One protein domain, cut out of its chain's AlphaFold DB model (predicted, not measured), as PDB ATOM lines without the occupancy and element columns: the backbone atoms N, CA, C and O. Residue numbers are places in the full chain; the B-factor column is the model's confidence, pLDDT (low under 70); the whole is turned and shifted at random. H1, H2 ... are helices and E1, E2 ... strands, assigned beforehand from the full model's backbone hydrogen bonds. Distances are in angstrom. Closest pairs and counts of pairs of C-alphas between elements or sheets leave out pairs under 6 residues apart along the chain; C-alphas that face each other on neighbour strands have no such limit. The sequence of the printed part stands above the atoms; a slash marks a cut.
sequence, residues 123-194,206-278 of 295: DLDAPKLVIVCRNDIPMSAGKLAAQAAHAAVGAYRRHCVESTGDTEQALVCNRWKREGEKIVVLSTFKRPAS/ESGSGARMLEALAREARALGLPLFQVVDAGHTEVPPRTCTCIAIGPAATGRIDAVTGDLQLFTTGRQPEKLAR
ATOM      1  N   ASP A 123     -15.941  -6.358 -12.189       44.66
ATOM      2  CA  ASP A 123     -16.536  -7.593 -12.722       44.66
ATOM      3  C   ASP A 123     -17.474  -7.331 -13.915       44.66
ATOM      4  O   ASP A 123     -17.829  -8.267 -14.638       44.66
ATOM      5  N   LEU A 124     -17.846  -6.067 -14.166       48.97
ATOM      6  CA  LEU A 124     -18.576  -5.636 -15.364       48.97
ATOM      7  C   LEU A 124     -17.638  -5.451 -16.566       48.97
ATOM      8  O   LEU A 124     -18.037  -5.737 -17.702       48.97
ATOM      9  N   ASP A 125     -16.379  -5.063 -16.339       66.62
ATOM     10  CA  ASP A 125     -15.388  -4.889 -17.403       66.62
ATOM     11  C   ASP A 125     -15.211  -6.173 -18.216       66.62
ATOM     12  O   ASP A 125     -15.040  -7.259 -17.663       66.62
ATOM     13  N   ALA A 126     -15.181  -6.047 -19.544       79.12
ATOM     14  CA  ALA A 126     -14.820  -7.153 -20.424       79.12
ATOM     15  C   ALA A 126     -13.437  -7.705 -20.019       79.12
ATOM     16  O   ALA A 126     -12.464  -6.933 -20.000       79.12
ATOM     17  N   PRO A 127     -13.304  -8.997 -19.667       86.69
ATOM     18  CA  PRO A 127     -12.016  -9.555 -19.300       86.69
ATOM     19  C   PRO A 127     -11.063  -9.577 -20.497       86.69
ATOM     20  O   PRO A 127     -11.464  -9.701 -21.655       86.69
ATOM     21  N   LYS A 128      -9.766  -9.478 -20.216       95.19
ATOM     22  CA  LYS A 128      -8.701  -9.575 -21.219       95.19
ATOM     23  C   LYS A 128      -7.508 -10.345 -20.669       95.19
ATOM     24  O   LYS A 128      -7.367 -10.512 -19.460       95.19
ATOM     25  N   LEU A 129      -6.623 -10.760 -21.565       98.06
ATOM     26  CA  LEU A 129      -5.282 -11.240 -21.251       98.06
ATOM     27  C   LEU A 129      -4.269 -10.223 -21.785       98.06
ATOM     28  O   LEU A 129      -4.326  -9.843 -22.955       98.06
ATOM     29  N   VAL A 130      -3.333  -9.774 -20.952       98.50
ATOM     30  CA  VAL A 130      -2.225  -8.916 -21.391       98.50
ATOM     31  C   VAL A 130      -0.934  -9.714 -21.390       98.50
ATOM     32  O   VAL A 130      -0.612 -10.366 -20.404       98.50
ATOM     33  N   ILE A 131      -0.179  -9.639 -22.481       98.25
ATOM     34  CA  ILE A 131       1.145 -10.247 -22.607       98.25
ATOM     35  C   ILE A 131       2.163  -9.119 -22.719       98.25
ATOM     36  O   ILE A 131       2.151  -8.378 -23.699       98.25
ATOM     37  N   VAL A 132       3.043  -8.977 -21.732       96.50
ATOM     38  CA  VAL A 132       4.135  -8.000 -21.771       96.50
ATOM     39  C   VAL A 132       5.400  -8.712 -22.230       96.50
ATOM     40  O   VAL A 132       5.914  -9.588 -21.533       96.50
ATOM     41  N   CYS A 133       5.890  -8.339 -23.408       93.75
ATOM     42  CA  CYS A 133       7.098  -8.885 -24.014       93.75
ATOM     43  C   CYS A 133       8.265  -7.906 -23.851       93.75
ATOM     44  O   CYS A 133       8.082  -6.688 -23.902       93.75
ATOM     45  N   ARG A 134       9.482  -8.435 -23.717       90.50
ATOM     46  CA  ARG A 134      10.703  -7.621 -23.684       90.50
ATOM     47  C   ARG A 134      11.086  -7.049 -25.044       90.50
ATOM     48  O   ARG A 134      10.976  -7.713 -26.074       90.50
ATOM     49  N   ASN A 135      11.597  -5.821 -25.014       85.00
ATOM     50  CA  ASN A 135      12.093  -5.084 -26.182       85.00
ATOM     51  C   ASN A 135      13.609  -4.849 -26.142       85.00
ATOM     52  O   ASN A 135      14.190  -4.440 -27.144       85.00
ATOM     53  N   ASP A 136      14.237  -5.083 -24.990       82.88
ATOM     54  CA  ASP A 136      15.674  -4.949 -24.745       82.88
ATOM     55  C   ASP A 136      16.484  -6.169 -25.222       82.88
ATOM     56  O   ASP A 136      17.701  -6.077 -25.364       82.88
ATOM     57  N   ILE A 137      15.818  -7.289 -25.521       82.62
ATOM     58  CA  ILE A 137      16.418  -8.479 -26.143       82.62
ATOM     59  C   ILE A 137      16.048  -8.519 -27.636       82.62
ATOM     60  O   ILE A 137      14.863  -8.418 -27.970       82.62
ATOM     61  N   PRO A 138      17.010  -8.736 -28.555       77.31
ATOM     62  CA  PRO A 138      16.713  -8.929 -29.969       77.31
ATOM     63  C   PRO A 138      15.972 -10.256 -30.206       77.31
ATOM     64  O   PRO A 138      16.551 -11.339 -30.170       77.31
ATOM     65  N   MET A 139      14.678 -10.168 -30.516       82.00
ATOM     66  CA  MET A 139      13.862 -11.297 -30.973       82.00
ATOM     67  C   MET A 139      13.396 -11.068 -32.414       82.00
ATOM     68  O   MET A 139      12.953  -9.976 -32.772       82.00
ATOM     69  N   SER A 140      13.456 -12.108 -33.251       85.75
ATOM     70  CA  SER A 140      12.765 -12.093 -34.544       85.75
ATOM     71  C   SER A 140      11.248 -12.114 -34.326       85.75
ATOM     72  O   SER A 140      10.775 -12.583 -33.290       85.75
ATOM     73  N   ALA A 141      10.469 -11.654 -35.309       87.88
ATOM     74  CA  ALA A 141       9.005 -11.649 -35.205       87.88
ATOM     75  C   ALA A 141       8.428 -13.051 -34.908       87.88
ATOM     76  O   ALA A 141       7.517 -13.176 -34.095       87.88
ATOM     77  N   GLY A 142       9.014 -14.108 -35.489       88.38
ATOM     78  CA  GLY A 142       8.643 -15.497 -35.199       88.38
ATOM     79  C   GLY A 142       8.971 -15.933 -33.766       88.38
ATOM     80  O   GLY A 142       8.121 -16.529 -33.110       88.38
ATOM     81  N   LYS A 143      10.157 -15.581 -33.236       86.94
ATOM     82  CA  LYS A 143      10.503 -15.852 -31.826       86.94
ATOM     83  C   LYS A 143       9.548 -15.123 -30.877       86.94
ATOM     84  O   LYS A 143       9.028 -15.742 -29.960       86.94
ATOM     85  N   LEU A 144       9.267 -13.842 -31.127       88.88
ATOM     86  CA  LEU A 144       8.313 -13.052 -30.342       88.88
ATOM     87  C   LEU A 144       6.910 -13.683 -30.342       88.88
ATOM     88  O   LEU A 144       6.309 -13.827 -29.281       88.88
ATOM     89  N   ALA A 145       6.405 -14.087 -31.512       91.38
ATOM     90  CA  ALA A 145       5.098 -14.728 -31.640       91.38
ATOM     91  C   ALA A 145       5.029 -16.059 -30.872       91.38
ATOM     92  O   ALA A 145       4.062 -16.293 -30.150       91.38
ATOM     93  N   ALA A 146       6.070 -16.895 -30.956       92.44
ATOM     94  CA  ALA A 146       6.151 -18.144 -30.196       92.44
ATOM     95  C   ALA A 146       6.180 -17.900 -28.675       92.44
ATOM     96  O   ALA A 146       5.450 -18.550 -27.930       92.44
ATOM     97  N   GLN A 147       6.963 -16.923 -28.207       91.94
ATOM     98  CA  GLN A 147       7.046 -16.568 -26.785       91.94
ATOM     99  C   GLN A 147       5.712 -16.005 -26.257       91.94
ATOM    100  O   GLN A 147       5.283 -16.368 -25.163       91.94
ATOM    101  N   ALA A 148       5.006 -15.193 -27.051       94.62
ATOM    102  CA  ALA A 148       3.662 -14.724 -26.717       94.62
ATOM    103  C   ALA A 148       2.635 -15.873 -26.698       94.62
ATOM    104  O   ALA A 148       1.850 -15.975 -25.758       94.62
ATOM    105  N   ALA A 149       2.678 -16.791 -27.670       96.06
ATOM    106  CA  ALA A 149       1.821 -17.978 -27.676       96.06
ATOM    107  C   ALA A 149       2.068 -18.873 -26.445       96.06
ATOM    108  O   ALA A 149       1.115 -19.307 -25.801       96.06
ATOM    109  N   HIS A 150       3.331 -19.080 -26.053       94.56
ATOM    110  CA  HIS A 150       3.686 -19.792 -24.820       94.56
ATOM    111  C   HIS A 150       3.133 -19.088 -23.570       94.56
ATOM    112  O   HIS A 150       2.634 -19.757 -22.665       94.56
ATOM    113  N   ALA A 151       3.177 -17.752 -23.527       95.94
ATOM    114  CA  ALA A 151       2.615 -16.971 -22.428       95.94
ATOM    115  C   ALA A 151       1.089 -17.151 -22.333       95.94
ATOM    116  O   ALA A 151       0.563 -17.401 -21.249       95.94
ATOM    117  N   ALA A 152       0.395 -17.089 -23.476       97.31
ATOM    118  CA  ALA A 152      -1.052 -17.257 -23.569       97.31
ATOM    119  C   ALA A 152      -1.513 -18.664 -23.160       97.31
ATOM    120  O   ALA A 152      -2.370 -18.807 -22.291       97.31
ATOM    121  N   VAL A 153      -0.907 -19.705 -23.740       96.62
ATOM    122  CA  VAL A 153      -1.234 -21.109 -23.440       96.62
ATOM    123  C   VAL A 153      -0.906 -21.452 -21.985       96.62
ATOM    124  O   VAL A 153      -1.685 -22.142 -21.326       96.62
ATOM    125  N   GLY A 154       0.210 -20.943 -21.454       95.56
ATOM    126  CA  GLY A 154       0.592 -21.136 -20.057       95.56
ATOM    127  C   GLY A 154      -0.375 -20.479 -19.070       95.56
ATOM    128  O   GLY A 154      -0.776 -21.119 -18.097       95.56
ATOM    129  N   ALA A 155      -0.806 -19.242 -19.344       95.88
ATOM    130  CA  ALA A 155      -1.830 -18.562 -18.553       95.88
ATOM    131  C   ALA A 155      -3.182 -19.288 -18.630       95.88
ATOM    132  O   ALA A 155      -3.789 -19.552 -17.595       95.88
ATOM    133  N   TYR A 156      -3.616 -19.681 -19.833       95.31
ATOM    134  CA  TYR A 156      -4.861 -20.419 -20.033       95.31
ATOM    135  C   TYR A 156      -4.875 -21.750 -19.275       95.31
ATOM    136  O   TYR A 156      -5.810 -22.022 -18.524       95.31
ATOM    137  N   ARG A 157      -3.824 -22.571 -19.406       94.56
ATOM    138  CA  ARG A 157      -3.761 -23.858 -18.702       94.56
ATOM    139  C   ARG A 157      -3.802 -23.654 -17.186       94.56
ATOM    140  O   ARG A 157      -4.631 -24.265 -16.519       94.56
ATOM    141  N   ARG A 158      -2.978 -22.743 -16.661       92.56
ATOM    142  CA  ARG A 158      -2.828 -22.521 -15.216       92.56
ATOM    143  C   ARG A 158      -4.039 -21.869 -14.544       92.56
ATOM    144  O   ARG A 158      -4.305 -22.162 -13.385       92.56
ATOM    145  N   HIS A 159      -4.747 -20.988 -15.247       91.81
ATOM    146  CA  HIS A 159      -5.785 -20.141 -14.640       91.81
ATOM    147  C   HIS A 159      -7.186 -20.350 -15.216       91.81
ATOM    148  O   HIS A 159      -8.135 -19.808 -14.670       91.81
ATOM    149  N   CYS A 160      -7.343 -21.116 -16.298       86.06
ATOM    150  CA  CYS A 160      -8.650 -21.428 -16.889       86.06
ATOM    151  C   CYS A 160      -8.940 -22.932 -17.032       86.06
ATOM    152  O   CYS A 160     -10.083 -23.283 -17.324       86.06
ATOM    153  N   VAL A 161      -7.938 -23.808 -16.864       85.81
ATOM    154  CA  VAL A 161      -8.105 -25.276 -16.896       85.81
ATOM    155  C   VAL A 161      -7.781 -25.901 -15.539       85.81
ATOM    156  O   VAL A 161      -8.566 -26.691 -15.029       85.81
ATOM    157  N   GLU A 162      -6.654 -25.524 -14.927       80.56
ATOM    158  CA  GLU A 162      -6.259 -25.963 -13.578       80.56
ATOM    159  C   GLU A 162      -7.154 -25.341 -12.473       80.56
ATOM    160  O   GLU A 162      -7.198 -25.852 -11.356       80.56
ATOM    161  N   SER A 163      -7.916 -24.281 -12.780       68.19
ATOM    162  CA  SER A 163      -8.942 -23.708 -11.895       68.19
ATOM    163  C   SER A 163     -10.242 -24.516 -11.961       68.19
ATOM    164  O   SER A 163     -11.033 -24.370 -12.892       68.19
ATOM    165  N   THR A 164     -10.465 -25.371 -10.962       52.56
ATOM    166  CA  THR A 164     -11.632 -26.258 -10.858       52.56
ATOM    167  C   THR A 164     -12.772 -25.650 -10.030       52.56
ATOM    168  O   THR A 164     -12.540 -24.895  -9.087       52.56
ATOM    169  N   GLY A 165     -14.019 -26.008 -10.365       50.41
ATOM    170  CA  GLY A 165     -15.229 -25.583  -9.644       50.41
ATOM    171  C   GLY A 165     -15.679 -24.138  -9.907       50.41
ATOM    172  O   GLY A 165     -15.097 -23.425 -10.727       50.41
ATOM    173  N   ASP A 166     -16.719 -23.707  -9.185       48.97
ATOM    174  CA  ASP A 166     -17.368 -22.389  -9.306       48.97
ATOM    175  C   ASP A 166     -16.547 -21.256  -8.654       48.97
ATOM    176  O   ASP A 166     -17.002 -20.534  -7.768       48.97
ATOM    177  N   THR A 167     -15.290 -21.111  -9.071       62.44
ATOM    178  CA  THR A 167     -14.392 -20.045  -8.603       62.44
ATOM    179  C   THR A 167     -14.597 -18.744  -9.387       62.44
ATOM    180  O   THR A 167     -14.921 -18.776 -10.576       62.44
ATOM    181  N   GLU A 168     -14.319 -17.589  -8.758       69.25
ATOM    182  CA  GLU A 168     -14.267 -16.263  -9.419       69.25
ATOM    183  C   GLU A 168     -13.466 -16.339 -10.731       69.25
ATOM    184  O   GLU A 168     -13.929 -15.924 -11.794       69.25
ATOM    185  N   GLN A 169     -12.297 -16.982 -10.677       79.31
ATOM    186  CA  GLN A 169     -11.419 -17.135 -11.829       79.31
ATOM    187  C   GLN A 169     -12.018 -18.013 -12.941       79.31
ATOM    188  O   GLN A 169     -11.874 -17.685 -14.121       79.31
ATOM    189  N   ALA A 170     -12.731 -19.095 -12.606       72.62
ATOM    190  CA  ALA A 170     -13.419 -19.921 -13.598       72.62
ATOM    191  C   ALA A 170     -14.546 -19.144 -14.304       72.62
ATOM    192  O   ALA A 170     -14.686 -19.244 -15.527       72.62
ATOM    193  N   LEU A 171     -15.305 -18.316 -13.573       72.56
ATOM    194  CA  LEU A 171     -16.328 -17.430 -14.148       72.56
ATOM    195  C   LEU A 171     -15.707 -16.408 -15.113       72.56
ATOM    196  O   LEU A 171     -16.163 -16.282 -16.253       72.56
ATOM    197  N   VAL A 172     -14.620 -15.749 -14.700       80.69
ATOM    198  CA  VAL A 172     -13.847 -14.803 -15.524       80.69
ATOM    199  C   VAL A 172     -13.307 -15.471 -16.793       80.69
ATOM    200  O   VAL A 172     -13.496 -14.947 -17.891       80.69
ATOM    201  N   CYS A 173     -12.698 -16.653 -16.682       83.12
ATOM    202  CA  CYS A 173     -12.206 -17.413 -17.834       83.12
ATOM    203  C   CYS A 173     -13.330 -17.872 -18.774       83.12
ATOM    204  O   CYS A 173     -13.162 -17.852 -19.995       83.12
ATOM    205  N   ASN A 174     -14.486 -18.275 -18.243       77.88
ATOM    206  CA  ASN A 174     -15.650 -18.640 -19.052       77.88
ATOM    207  C   ASN A 174     -16.251 -17.428 -19.775       77.88
ATOM    208  O   ASN A 174     -16.659 -17.548 -20.931       77.88
ATOM    209  N   ARG A 175     -16.254 -16.250 -19.142       79.38
ATOM    210  CA  ARG A 175     -16.631 -14.988 -19.789       79.38
ATOM    211  C   ARG A 175     -15.640 -14.600 -20.890       79.38
ATOM    212  O   ARG A 175     -16.073 -14.371 -22.011       79.38
ATOM    213  N   TRP A 176     -14.336 -14.630 -20.610       87.19
ATOM    214  CA  TRP A 176     -13.275 -14.316 -21.576       87.19
ATOM    215  C   TRP A 176     -13.333 -15.187 -22.838       87.19
ATOM    216  O   TRP A 176     -13.223 -14.653 -23.936       87.19
ATOM    217  N   LYS A 177     -13.607 -16.493 -22.695       84.38
ATOM    218  CA  LYS A 177     -13.849 -17.390 -23.839       84.38
ATOM    219  C   LYS A 177     -15.065 -16.972 -24.677       84.38
ATOM    220  O   LYS A 177     -14.986 -16.866 -25.893       84.38
ATOM    221  N   ARG A 178     -16.202 -16.670 -24.037       80.50
ATOM    222  CA  ARG A 178     -17.417 -16.225 -24.754       80.50
ATOM    223  C   ARG A 178     -17.268 -14.854 -25.423       80.50
ATOM    224  O   ARG A 178     -17.985 -14.578 -26.377       80.50
ATOM    225  N   GLU A 179     -16.357 -14.014 -24.939       80.50
ATOM    226  CA  GLU A 179     -16.066 -12.677 -25.480       80.50
ATOM    227  C   GLU A 179     -14.888 -12.665 -26.483       80.50
ATOM    228  O   GLU A 179     -14.340 -11.605 -26.785       80.50
ATOM    229  N   GLY A 180     -14.509 -13.828 -27.033       83.94
ATOM    230  CA  GLY A 180     -13.522 -13.943 -28.116       83.94
ATOM    231  C   GLY A 180     -12.065 -13.814 -27.670       83.94
ATOM    232  O   GLY A 180     -11.237 -13.284 -28.412       83.94
ATOM    233  N   GLU A 181     -11.767 -14.229 -26.436       93.44
ATOM    234  CA  GLU A 181     -10.414 -14.414 -25.901       93.44
ATOM    235  C   GLU A 181      -9.478 -13.213 -26.131       93.44
ATOM    236  O   GLU A 181      -8.329 -13.365 -26.540       93.44
ATOM    237  N   LYS A 182      -9.950 -11.988 -25.857       95.88
ATOM    238  CA  LYS A 182      -9.183 -10.750 -26.078       95.88
ATOM    239  C   LYS A 182      -7.772 -10.818 -25.471       95.88
ATOM    240  O   LYS A 182      -7.622 -10.793 -24.245       95.88
ATOM    241  N   ILE A 183      -6.749 -10.823 -26.331       97.81
ATOM    242  CA  ILE A 183      -5.321 -10.730 -25.980       97.81
ATOM    243  C   ILE A 183      -4.770  -9.370 -26.430       97.81
ATOM    244  O   ILE A 183      -5.038  -8.922 -27.543       97.81
ATOM    245  N   VAL A 184      -3.960  -8.724 -25.589       97.19
ATOM    246  CA  VAL A 184      -3.233  -7.489 -25.925       97.19
ATOM    247  C   VAL A 184      -1.741  -7.682 -25.657       97.19
ATOM    248  O   VAL A 184      -1.356  -8.051 -24.550       97.19
ATOM    249  N   VAL A 185      -0.893  -7.411 -26.656       96.75
ATOM    250  CA  VAL A 185       0.569  -7.535 -26.532       96.75
ATOM    251  C   VAL A 185       1.207  -6.161 -26.312       96.75
ATOM    252  O   VAL A 185       1.097  -5.260 -27.148       96.75
ATOM    253  N   LEU A 186       1.886  -6.005 -25.179       95.31
ATOM    254  CA  LEU A 186       2.519  -4.772 -24.720       95.31
ATOM    255  C   LEU A 186       4.041  -4.919 -24.661       95.31
ATOM    256  O   LEU A 186       4.593  -6.015 -24.588       95.31
ATOM    257  N   SER A 187       4.714  -3.778 -24.705       92.25
ATOM    258  CA  SER A 187       6.157  -3.633 -24.512       92.25
ATOM    259  C   SER A 187       6.502  -3.353 -23.051       92.25
ATOM    260  O   SER A 187       5.670  -2.873 -22.284       92.25
ATOM    261  N   THR A 188       7.766  -3.552 -22.681       90.69
ATOM    262  CA  THR A 188       8.302  -3.097 -21.385       90.69
ATOM    263  C   THR A 188       8.499  -1.575 -21.294       90.69
ATOM    264  O   THR A 188       8.941  -1.082 -20.260       90.69
ATOM    265  N   PHE A 189       8.193  -0.806 -22.346       87.44
ATOM    266  CA  PHE A 189       8.305   0.654 -22.336       87.44
ATOM    267  C   PHE A 189       7.005   1.311 -21.860       87.44
ATOM    268  O   PHE A 189       5.928   1.023 -22.384       87.44
ATOM    269  N   LYS A 190       7.107   2.262 -20.925       83.00
ATOM    270  CA  LYS A 190       5.987   3.141 -20.555       83.00
ATOM    271  C   LYS A 190       5.722   4.196 -21.635       83.00
ATOM    272  O   LYS A 190       6.637   4.625 -22.342       83.00
ATOM    273  N   ARG A 191       4.468   4.625 -21.772       74.88
ATOM    274  CA  ARG A 191       4.071   5.818 -22.528       74.88
ATOM    275  C   ARG A 191       4.752   7.041 -21.891       74.88
ATOM    276  O   ARG A 191       4.797   7.118 -20.664       74.88
ATOM    277  N   PRO A 192       5.297   7.984 -22.679       68.00
ATOM    278  CA  PRO A 192       5.745   9.251 -22.115       68.00
ATOM    279  C   PRO A 192       4.541   9.975 -21.499       68.00
ATOM    280  O   PRO A 192       3.458   9.978 -22.091       68.00
ATOM    281  N   ALA A 193       4.732  10.592 -20.329       58.16
ATOM    282  CA  ALA A 193       3.757  11.534 -19.787       58.16
ATOM    283  C   ALA A 193       3.490  12.635 -20.831       58.16
ATOM    284  O   ALA A 193       4.401  13.014 -21.568       58.16
ATOM    285  N   SER A 194       2.247  13.111 -20.920       55.16
ATOM    286  CA  SER A 194       1.718  13.853 -22.080       55.16
ATOM    287  C   SER A 194       2.438  15.165 -22.424       55.16
ATOM    288  O   SER A 194       2.270  15.680 -23.529       55.16
ATOM    289  N   GLU A 206      19.931  -0.218 -21.286       39.81
ATOM    290  CA  GLU A 206      20.312  -0.984 -20.092       39.81
ATOM    291  C   GLU A 206      19.717  -2.393 -20.195       39.81
ATOM    292  O   GLU A 206      18.502  -2.565 -20.061       39.81
ATOM    293  N   SER A 207      20.557  -3.415 -20.392       39.81
ATOM    294  CA  SER A 207      20.137  -4.825 -20.563       39.81
ATOM    295  C   SER A 207      19.529  -5.478 -19.306       39.81
ATOM    296  O   SER A 207      19.203  -6.664 -19.318       39.81
ATOM    297  N   GLY A 208      19.380  -4.717 -18.216       54.47
ATOM    298  CA  GLY A 208      18.622  -5.099 -17.021       54.47
ATOM    299  C   GLY A 208      17.245  -4.432 -16.906       54.47
ATOM    300  O   GLY A 208      16.447  -4.857 -16.073       54.47
ATOM    301  N   SER A 209      16.940  -3.412 -17.716       79.31
ATOM    302  CA  SER A 209      15.711  -2.616 -17.575       79.31
ATOM    303  C   SER A 209      14.444  -3.424 -17.883       79.31
ATOM    304  O   SER A 209      13.511  -3.425 -17.081       79.31
ATOM    305  N   GLY A 210      14.424  -4.182 -18.986       85.50
ATOM    306  CA  GLY A 210      13.270  -5.001 -19.369       85.50
ATOM    307  C   GLY A 210      13.014  -6.164 -18.410       85.50
ATOM    308  O   GLY A 210      11.866  -6.415 -18.052       85.50
ATOM    309  N   ALA A 211      14.073  -6.827 -17.928       86.94
ATOM    310  CA  ALA A 211      13.974  -7.880 -16.912       86.94
ATOM    311  C   ALA A 211      13.360  -7.353 -15.604       86.94
ATOM    312  O   ALA A 211      12.329  -7.856 -15.159       86.94
ATOM    313  N   ARG A 212      13.937  -6.276 -15.050       87.94
ATOM    314  CA  ARG A 212      13.441  -5.617 -13.829       87.94
ATOM    315  C   ARG A 212      12.009  -5.108 -13.984       87.94
ATOM    316  O   ARG A 212      11.239  -5.164 -13.030       87.94
ATOM    317  N   MET A 213      11.628  -4.643 -15.176       90.81
ATOM    318  CA  MET A 213      10.256  -4.219 -15.452       90.81
ATOM    319  C   MET A 213       9.276  -5.400 -15.416       90.81
ATOM    320  O   MET A 213       8.227  -5.291 -14.786       90.81
ATOM    321  N   LEU A 214       9.616  -6.548 -16.021       93.31
ATOM    322  CA  LEU A 214       8.789  -7.759 -15.918       93.31
ATOM    323  C   LEU A 214       8.673  -8.257 -14.466       93.31
ATOM    324  O   LEU A 214       7.593  -8.674 -14.052       93.31
ATOM    325  N   GLU A 215       9.748  -8.186 -13.681       91.94
ATOM    326  CA  GLU A 215       9.738  -8.527 -12.250       91.94
ATOM    327  C   GLU A 215       8.857  -7.571 -11.429       91.94
ATOM    328  O   GLU A 215       8.081  -8.020 -10.582       91.94
ATOM    329  N   ALA A 216       8.924  -6.264 -11.702       92.38
ATOM    330  CA  ALA A 216       8.088  -5.260 -11.051       92.38
ATOM    331  C   ALA A 216       6.596  -5.482 -11.347       92.38
ATOM    332  O   ALA A 216       5.806  -5.566 -10.406       92.38
ATOM    333  N   LEU A 217       6.238  -5.675 -12.622       94.75
ATOM    334  CA  LEU A 217       4.874  -5.992 -13.060       94.75
ATOM    335  C   LEU A 217       4.374  -7.310 -12.450       94.75
ATOM    336  O   LEU A 217       3.234  -7.394 -12.002       94.75
ATOM    337  N   ALA A 218       5.226  -8.339 -12.376       94.81
ATOM    338  CA  ALA A 218       4.882  -9.613 -11.748       94.81
ATOM    339  C   ALA A 218       4.632  -9.475 -10.235       94.81
ATOM    340  O   ALA A 218       3.713 -10.101  -9.709       94.81
ATOM    341  N   ARG A 219       5.424  -8.660  -9.525       94.75
ATOM    342  CA  ARG A 219       5.226  -8.362  -8.096       94.75
ATOM    343  C   ARG A 219       3.921  -7.598  -7.858       94.75
ATOM    344  O   ARG A 219       3.189  -7.930  -6.933       94.75
ATOM    345  N   GLU A 220       3.632  -6.608  -8.693       92.75
ATOM    346  CA  GLU A 220       2.425  -5.779  -8.610       92.75
ATOM    347  C   GLU A 220       1.154  -6.582  -8.930       92.75
ATOM    348  O   GLU A 220       0.211  -6.583  -8.141       92.75
ATOM    349  N   ALA A 221       1.173  -7.386  -9.998       92.31
ATOM    350  CA  ALA A 221       0.089  -8.309 -10.325       92.31
ATOM    351  C   ALA A 221      -0.195  -9.302  -9.182       92.31
ATOM    352  O   ALA A 221      -1.349  -9.489  -8.801       92.31
ATOM    353  N   ARG A 222       0.849  -9.888  -8.571       90.44
ATOM    354  CA  ARG A 222       0.696 -10.775  -7.401       90.44
ATOM    355  C   ARG A 222       0.093 -10.049  -6.195       90.44
ATOM    356  O   ARG A 222      -0.738 -10.637  -5.512       90.44
ATOM    357  N   ALA A 223       0.469  -8.792  -5.946       87.81
ATOM    358  CA  ALA A 223      -0.087  -7.991  -4.853       87.81
ATOM    359  C   ALA A 223      -1.588  -7.681  -5.035       87.81
ATOM    360  O   ALA A 223      -2.314  -7.599  -4.050       87.81
ATOM    361  N   LEU A 224      -2.063  -7.578  -6.282       82.25
ATOM    362  CA  LEU A 224      -3.482  -7.398  -6.633       82.25
ATOM    363  C   LEU A 224      -4.250  -8.723  -6.839       82.25
ATOM    364  O   LEU A 224      -5.388  -8.720  -7.322       82.25
ATOM    365  N   GLY A 225      -3.629  -9.866  -6.521       85.81
ATOM    366  CA  GLY A 225      -4.220 -11.192  -6.716       85.81
ATOM    367  C   GLY A 225      -4.531 -11.525  -8.181       85.81
ATOM    368  O   GLY A 225      -5.438 -12.309  -8.446       85.81
ATOM    369  N   LEU A 226      -3.834 -10.905  -9.139       90.12
ATOM    370  CA  LEU A 226      -4.057 -11.147 -10.562       90.12
ATOM    371  C   LEU A 226      -3.436 -12.478 -11.017       90.12
ATOM    372  O   LEU A 226      -2.294 -12.785 -10.650       90.12
ATOM    373  N   PRO A 227      -4.125 -13.233 -11.894       94.00
ATOM    374  CA  PRO A 227      -3.541 -14.372 -12.588       94.00
ATOM    375  C   PRO A 227      -2.281 -13.961 -13.356       94.00
ATOM    376  O   PRO A 227      -2.269 -12.949 -14.056       94.00
ATOM    377  N   LEU A 228      -1.214 -14.749 -13.227       95.88
ATOM    378  CA  LEU A 228       0.090 -14.481 -13.832       95.88
ATOM    379  C   LEU A 228       0.724 -15.777 -14.351       95.88
ATOM    380  O   LEU A 228       0.739 -16.794 -13.652       95.88
ATOM    381  N   PHE A 229       1.319 -15.728 -15.539       96.38
ATOM    382  CA  PHE A 229       2.224 -16.754 -16.054       96.38
ATOM    383  C   PHE A 229       3.501 -16.096 -16.589       96.38
ATOM    384  O   PHE A 229       3.433 -15.067 -17.255       96.38
ATOM    385  N   GLN A 230       4.674 -16.658 -16.294       94.69
ATOM    386  CA  GLN A 230       5.963 -16.103 -16.724       94.69
ATOM    387  C   GLN A 230       6.636 -17.072 -17.694       94.69
ATOM    388  O   GLN A 230       6.806 -18.247 -17.372       94.69
ATOM    389  N   VAL A 231       7.032 -16.579 -18.867       91.75
ATOM    390  CA  VAL A 231       7.821 -17.344 -19.836       91.75
ATOM    391  C   VAL A 231       9.297 -17.078 -19.579       91.75
ATOM    392  O   VAL A 231       9.739 -15.930 -19.478       91.75
ATOM    393  N   VAL A 232      10.056 -18.160 -19.465       84.56
ATOM    394  CA  VAL A 232      11.503 -18.160 -19.274       84.56
ATOM    395  C   VAL A 232      12.099 -18.967 -20.421       84.56
ATOM    396  O   VAL A 232      11.660 -20.093 -20.650       84.56
ATOM    397  N   ASP A 233      13.064 -18.405 -21.155       69.06
ATOM    398  CA  ASP A 233      13.755 -19.174 -22.195       69.06
ATOM    399  C   ASP A 233      14.603 -20.273 -21.528       69.06
ATOM    400  O   ASP A 233      15.392 -20.011 -20.611       69.06
ATOM    401  N   ALA A 234      14.420 -21.510 -21.992       55.06
ATOM    402  CA  ALA A 234      15.161 -22.683 -21.542       55.06
ATOM    403  C   ALA A 234      16.641 -22.663 -21.979       55.06
ATOM    404  O   ALA A 234      17.416 -23.494 -21.514       55.06
ATOM    405  N   GLY A 235      17.043 -21.705 -22.824       51.50
ATOM    406  CA  GLY A 235      18.436 -21.502 -23.233       51.50
ATOM    407  C   GLY A 235      18.776 -22.106 -24.594       51.50
ATOM    408  O   GLY A 235      19.924 -22.463 -24.833       51.50
ATOM    409  N   HIS A 236      17.796 -22.223 -25.496       45.00
ATOM    410  CA  HIS A 236      18.025 -22.709 -26.866       45.00
ATOM    411  C   HIS A 236      18.326 -21.590 -27.876       45.00
ATOM    412  O   HIS A 236      18.438 -21.853 -29.074       45.00
ATOM    413  N   THR A 237      18.457 -20.337 -27.428       48.88
ATOM    414  CA  THR A 237      18.899 -19.216 -28.270       48.88
ATOM    415  C   THR A 237      19.882 -18.301 -27.529       48.88
ATOM    416  O   THR A 237      20.061 -18.449 -26.327       48.88
ATOM    417  N   GLU A 238      20.547 -17.401 -28.265       43.22
ATOM    418  CA  GLU A 238      21.758 -16.610 -27.928       43.22
ATOM    419  C   GLU A 238      21.588 -15.557 -26.798       43.22
ATOM    420  O   GLU A 238      22.049 -14.420 -26.898       43.22
ATOM    421  N   VAL A 239      20.900 -15.915 -25.717       46.94
ATOM    422  CA  VAL A 239      20.573 -15.074 -24.559       46.94
ATOM    423  C   VAL A 239      20.975 -15.841 -23.291       46.94
ATOM    424  O   VAL A 239      20.836 -17.066 -23.272       46.94
ATOM    425  N   PRO A 240      21.461 -15.184 -22.216       42.28
ATOM    426  CA  PRO A 240      21.818 -15.876 -20.980       42.28
ATOM    427  C   PRO A 240      20.688 -16.787 -20.454       42.28
ATOM    428  O   PRO A 240      19.518 -16.381 -20.466       42.28
ATOM    429  N   PRO A 241      21.002 -18.009 -19.985       47.69
ATOM    430  CA  PRO A 241      19.993 -18.988 -19.593       47.69
ATOM    431  C   PRO A 241      19.132 -18.499 -18.421       47.69
ATOM    432  O   PRO A 241      19.597 -17.757 -17.558       47.69
ATOM    433  N   ARG A 242      17.879 -18.973 -18.360       61.66
ATOM    434  CA  ARG A 242      16.868 -18.614 -17.338       61.66
ATOM    435  C   ARG A 242      16.363 -17.165 -17.407       61.66
ATOM    436  O   ARG A 242      15.737 -16.680 -16.467       61.66
ATOM    437  N   THR A 243      16.576 -16.481 -18.527       70.31
ATOM    438  CA  THR A 243      16.081 -15.119 -18.737       70.31
ATOM    439  C   THR A 243      14.567 -15.110 -18.993       70.31
ATOM    440  O   THR A 243      14.085 -15.750 -19.929       70.31
ATOM    441  N   CYS A 244      13.803 -14.358 -18.190       85.12
ATOM    442  CA  CYS A 244      12.380 -14.121 -18.453       85.12
ATOM    443  C   CYS A 244      12.218 -13.243 -19.704       85.12
ATOM    444  O   CYS A 244      12.811 -12.161 -19.793       85.12
ATOM    445  N   THR A 245      11.446 -13.732 -20.675       89.94
ATOM    446  CA  THR A 245      11.231 -13.115 -21.994       89.94
ATOM    447  C   THR A 245       9.919 -12.338 -22.044       89.94
ATOM    448  O   THR A 245       9.884 -11.216 -22.555       89.94
ATOM    449  N   CYS A 246       8.852 -12.936 -21.508       93.38
ATOM    450  CA  CYS A 246       7.493 -12.402 -21.501       93.38
ATOM    451  C   CYS A 246       6.765 -12.787 -20.205       93.38
ATOM    452  O   CYS A 246       7.033 -13.841 -19.625       93.38
ATOM    453  N   ILE A 247       5.774 -11.992 -19.804       96.31
ATOM    454  CA  ILE A 247       4.766 -12.390 -18.806       96.31
ATOM    455  C   ILE A 247       3.365 -12.243 -19.397       96.31
ATOM    456  O   ILE A 247       3.126 -11.338 -20.191       96.31
ATOM    457  N   ALA A 248       2.443 -13.107 -18.990       98.19
ATOM    458  CA  ALA A 248       1.014 -12.978 -19.238       98.19
ATOM    459  C   ALA A 248       0.296 -12.661 -17.919       98.19
ATOM    460  O   ALA A 248       0.547 -13.328 -16.916       98.19
ATOM    461  N   ILE A 249      -0.574 -11.651 -17.927       98.00
ATOM    462  CA  ILE A 249      -1.385 -11.191 -16.794       98.00
ATOM    463  C   ILE A 249      -2.863 -11.313 -17.185       98.00
ATOM    464  O   ILE A 249      -3.284 -10.773 -18.211       98.00
ATOM    465  N   GLY A 250      -3.640 -12.027 -16.368       95.56
ATOM    466  CA  GLY A 250      -5.017 -12.437 -16.650       95.56
ATOM    467  C   GLY A 250      -5.148 -13.902 -17.123       95.56
ATOM    468  O   GLY A 250      -4.177 -14.660 -17.045       95.56
ATOM    469  N   PRO A 251      -6.333 -14.316 -17.620       94.62
ATOM    470  CA  PRO A 251      -7.488 -13.462 -17.904       94.62
ATOM    471  C   PRO A 251      -8.102 -12.842 -16.647       94.62
ATOM    472  O   PRO A 251      -8.307 -13.538 -15.656       94.62
ATOM    473  N   ALA A 252      -8.366 -11.537 -16.688       89.81
ATOM    474  CA  ALA A 252      -9.010 -10.780 -15.612       89.81
ATOM    475  C   ALA A 252      -9.700  -9.521 -16.166       89.81
ATOM    476  O   ALA A 252      -9.501  -9.161 -17.329       89.81
ATOM    477  N   ALA A 253     -10.507  -8.867 -15.328       84.25
ATOM    478  CA  ALA A 253     -11.155  -7.585 -15.607       84.25
ATOM    479  C   ALA A 253     -10.198  -6.552 -16.227       84.25
ATOM    480  O   ALA A 253      -9.053  -6.411 -15.781       84.25
ATOM    481  N   THR A 254     -10.676  -5.798 -17.225       85.50
ATOM    482  CA  THR A 254      -9.854  -4.802 -17.934       85.50
ATOM    483  C   THR A 254      -9.244  -3.776 -16.974       85.50
ATOM    484  O   THR A 254      -8.025  -3.609 -17.008       85.50
ATOM    485  N   GLY A 255     -10.027  -3.178 -16.070       83.75
ATOM    486  CA  GLY A 255      -9.555  -2.198 -15.090       83.75
ATOM    487  C   GLY A 255      -8.534  -2.752 -14.092       83.75
ATOM    488  O   GLY A 255      -7.512  -2.110 -13.855       83.75
ATOM    489  N   ARG A 256      -8.730  -3.980 -13.575       85.50
ATOM    490  CA  ARG A 256      -7.743  -4.631 -12.682       85.50
ATOM    491  C   ARG A 256      -6.400  -4.830 -13.388       85.50
ATOM    492  O   ARG A 256      -5.358  -4.620 -12.778       85.50
ATOM    493  N   ILE A 257      -6.412  -5.220 -14.664       92.31
ATOM    494  CA  ILE A 257      -5.183  -5.385 -15.452       92.31
ATOM    495  C   ILE A 257      -4.549  -4.025 -15.778       92.31
ATOM    496  O   ILE A 257      -3.335  -3.872 -15.648       92.31
ATOM    497  N   ASP A 258      -5.343  -3.020 -16.156       88.31
ATOM    498  CA  ASP A 258      -4.826  -1.693 -16.508       88.31
ATOM    499  C   ASP A 258      -4.273  -0.903 -15.318       88.31
ATOM    500  O   ASP A 258      -3.394  -0.070 -15.530       88.31
ATOM    501  N   ALA A 259      -4.657  -1.233 -14.081       87.19
ATOM    502  CA  ALA A 259      -3.968  -0.747 -12.883       87.19
ATOM    503  C   ALA A 259      -2.463  -1.097 -12.877       87.19
ATOM    504  O   ALA A 259      -1.666  -0.326 -12.354       87.19
ATOM    505  N   VAL A 260      -2.069  -2.219 -13.496       89.62
ATOM    506  CA  VAL A 260      -0.670  -2.682 -13.600       89.62
ATOM    507  C   VAL A 260      -0.054  -2.335 -14.959       89.62
ATOM    508  O   VAL A 260       1.118  -1.974 -15.055       89.62
ATOM    509  N   THR A 261      -0.824  -2.466 -16.045       93.44
ATOM    510  CA  THR A 261      -0.288  -2.406 -17.418       93.44
ATOM    511  C   THR A 261      -0.706  -1.181 -18.225       93.44
ATOM    512  O   THR A 261      -0.223  -1.014 -19.344       93.44
ATOM    513  N   GLY A 262      -1.579  -0.318 -17.698       89.94
ATOM    514  CA  GLY A 262      -2.181   0.792 -18.445       89.94
ATOM    515  C   GLY A 262      -1.168   1.813 -18.972       89.94
ATOM    516  O   GLY A 262      -1.369   2.406 -20.030       89.94
ATOM    517  N   ASP A 263      -0.034   1.985 -18.293       88.25
ATOM    518  CA  ASP A 263       1.047   2.868 -18.741       88.25
ATOM    519  C   ASP A 263       1.879   2.303 -19.898       88.25
ATOM    520  O   ASP A 263       2.640   3.052 -20.505       88.25
ATOM    521  N   LEU A 264       1.800   1.009 -20.214       90.25
ATOM    522  CA  LEU A 264       2.697   0.381 -21.189       90.25
ATOM    523  C   LEU A 264       2.311   0.720 -22.638       90.25
ATOM    524  O   LEU A 264       1.143   0.898 -22.980       90.25
ATOM    525  N   GLN A 265       3.304   0.797 -23.526       89.88
ATOM    526  CA  GLN A 265       3.068   0.967 -24.963       89.88
ATOM    527  C   GLN A 265       2.723  -0.379 -25.618       89.88
ATOM    528  O   GLN A 265       3.316  -1.403 -25.273       89.88
ATOM    529  N   LEU A 266       1.841  -0.368 -26.627       90.88
ATOM    530  CA  LEU A 266       1.625  -1.510 -27.527       90.88
ATOM    531  C   LEU A 266       2.955  -1.992 -28.122       90.88
ATOM    532  O   LEU A 266       3.804  -1.181 -28.508       90.88
ATOM    533  N   PHE A 267       3.139  -3.308 -28.233       88.56
ATOM    534  CA  PHE A 267       4.362  -3.846 -28.818       88.56
ATOM    535  C   PHE A 267       4.409  -3.561 -30.327       88.56
ATOM    536  O   PHE A 267       3.501  -3.935 -31.065       88.56
ATOM    537  N   THR A 268       5.489  -2.936 -30.810       79.75
ATOM    538  CA  THR A 268       5.691  -2.670 -32.245       79.75
ATOM    539  C   THR A 268       6.972  -3.318 -32.757       79.75
ATOM    540  O   THR A 268       8.077  -3.017 -32.301       79.75
ATOM    541  N   THR A 269       6.847  -4.200 -33.745       64.69
ATOM    542  CA  THR A 269       7.991  -4.717 -34.498       64.69
ATOM    543  C   THR A 269       8.472  -3.641 -35.479       64.69
ATOM    544  O   THR A 269       7.702  -3.118 -36.279       64.69
ATOM    545  N   GLY A 270       9.758  -3.274 -35.419       53.22
ATOM    546  CA  GLY A 270      10.388  -2.383 -36.409       53.22
ATOM    547  C   GLY A 270      10.883  -1.021 -35.910       53.22
ATOM    548  O   GLY A 270      11.654  -0.381 -36.627       53.22
ATOM    549  N   ARG A 271      10.567  -0.590 -34.678       45.88
ATOM    550  CA  ARG A 271      11.237   0.572 -34.055       45.88
ATOM    551  C   ARG A 271      12.635   0.202 -33.540       45.88
ATOM    552  O   ARG A 271      12.880   0.204 -32.340       45.88
ATOM    553  N   GLN A 272      13.574  -0.068 -34.448       41.16
ATOM    554  CA  GLN A 272      14.991   0.141 -34.133       41.16
ATOM    555  C   GLN A 272      15.256   1.656 -34.186       41.16
ATOM    556  O   GLN A 272      15.190   2.216 -35.287       41.16
ATOM    557  N   PRO A 273      15.550   2.336 -33.059       45.44
ATOM    558  CA  PRO A 273      15.750   3.791 -33.043       45.44
ATOM    559  C   PRO A 273      16.843   4.249 -34.024       45.44
ATOM    560  O   PRO A 273      16.706   5.283 -34.678       45.44
ATOM    561  N   GLU A 274      17.868   3.422 -34.240       42.22
ATOM    562  CA  GLU A 274      18.963   3.689 -35.181       42.22
ATOM    563  C   GLU A 274      18.533   3.812 -36.655       42.22
ATOM    564  O   GLU A 274      19.171   4.529 -37.435       42.22
ATOM    565  N   LYS A 275      17.454   3.133 -37.078       34.34
ATOM    566  CA  LYS A 275      17.013   3.184 -38.484       34.34
ATOM    567  C   LYS A 275      16.281   4.482 -38.828       34.34
ATOM    568  O   LYS A 275      16.411   4.925 -39.968       34.34
ATOM    569  N   LEU A 276      15.611   5.132 -37.868       40.12
ATOM    570  CA  LEU A 276      15.022   6.465 -38.082       40.12
ATOM    571  C   LEU A 276      16.097   7.555 -38.235       40.12
ATOM    572  O   LEU A 276      15.986   8.409 -39.115       40.12
ATOM    573  N   ALA A 277      17.177   7.494 -37.450       43.31
ATOM    574  CA  ALA A 277      18.286   8.448 -37.565       43.31
ATOM    575  C   ALA A 277      18.949   8.410 -38.961       43.31
ATOM    576  O   ALA A 277      19.303   9.444 -39.536       43.31
ATOM    577  N   ARG A 278      19.072   7.213 -39.553       41.34
ATOM    578  CA  ARG A 278      19.686   7.015 -40.879       41.34
ATOM    579  C   ARG A 278      18.793   7.443 -42.052       41.34
ATOM    580  O   ARG A 278      19.328   7.906 -43.063       41.34
TER     581      ARG A 278
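Overview. This is residues 123 to 194 and 206 to 278 of the 295 residues of the protein "Aminoacyl-tRNA hydrolase" of Cyanidioschyzon merolae (strain 10D) (UniProt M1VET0). A strongly twisted sheet of five strands makes the middle layer, with the long helix H1 and the shorter H2 on one face and H3 and H4 on the other: three layers, helices on both faces of a sheet. Beyond the edge strand E5 a tail runs outward, and its end, residues 273 to 278 of H5, sticks out free. The printed part has 145 residues with five named helices and five named strands, in the order E1 H1 H2 E2 H3 E3 E4 H4 E5 H5. The sheet runs E3 E4 E1 E2 E5 and is mixed, and the class is mixed, helices and strands. The whole is compact, with a radius of gyration of the C-alphas of 15.6 A and spans of 55 by 40 by 27 A.

Arrangement. Inner strand E4, residues 244 to 253, forms a hairpin with edge strand E3, residues 228 to 232; N 231 and O 246, 2.8 A apart, are within hydrogen-bond range. E4 is also antiparallel to E1, residues 127 to 133, with N 132 and O 247 at 2.8 A. E1 is parallel to E2, residues 183 to 190, with N 186 and O 131 at 2.8 A. E2 bends by 63 degrees at residue 187 and is antiparallel to edge strand E5, residues 264 to 266, with N 187 and O 265 at 2.8 A. H1, residues 141 to 161, is on the sheet at a height of 7.3 A, slantwise to the strands at 45 degrees to E4 on the local plane; its closest C-alphas to E3 are Ala 155 and Phe 229, 5.1 A. On the same face, H2, residues 168 to 178, runs across the strands at 81 degrees to E1 on the local plane. H1 touches H2 with residues 159 to 160 alone, the closest C-alphas being Cys 160 and Cys 173, 5.4 A. E1, H1, H2 and E2 make a strand-helix-strand unit, two parallel neighbour strands with helices between, and its crossover is right-handed. On the opposite face, H3, residues 209 to 223, runs along the strands at 26 degrees to E4 on the local plane. H4, residues 254 to 261, on the same face as H3, lies over none of the strands. H3 touches H4 with residues 217 to 221 alone, at a steep tilt of 40 degrees; the closest C-alphas are Leu 217 and Val 260, 6.5 A. E4, H4 and E5 make a split unit, with E1 and E2 between its strands, and its crossover is right-handed. H5, residues 273 to 278, is not on the sheet and touches no helix. Every O i to N i+4 pair is within hydrogen-bond range in H1, H2 and H3, against 3 of 4 in H4 and 1 of 2 in H5.

Along the chain. E1 begins at C-alpha 127, (-12.016, -9.555, -19.300), and measures 19.7 A. H1 measures 28.5 A, E4 24.6 A, H3 21.0 A, E2 18.7 A and H2 15.7 A. H5 ends at C-alpha 278, (19.686, 7.015, -40.879).

Size, cuts and confidence. The C-alphas farthest apart are those of Gly 165 and Arg 278, 57.1 A. Residues 195 to 205 are cut out, and C-alphas 194 and 206 are 23.9 A apart across the cut. Of the links that are printed whole, E3 to E4, with 11 residues, is long. Mean pLDDT of the printed part is 80.0; 35 residues are under 70, among them 233 to 242 and 269 to 278.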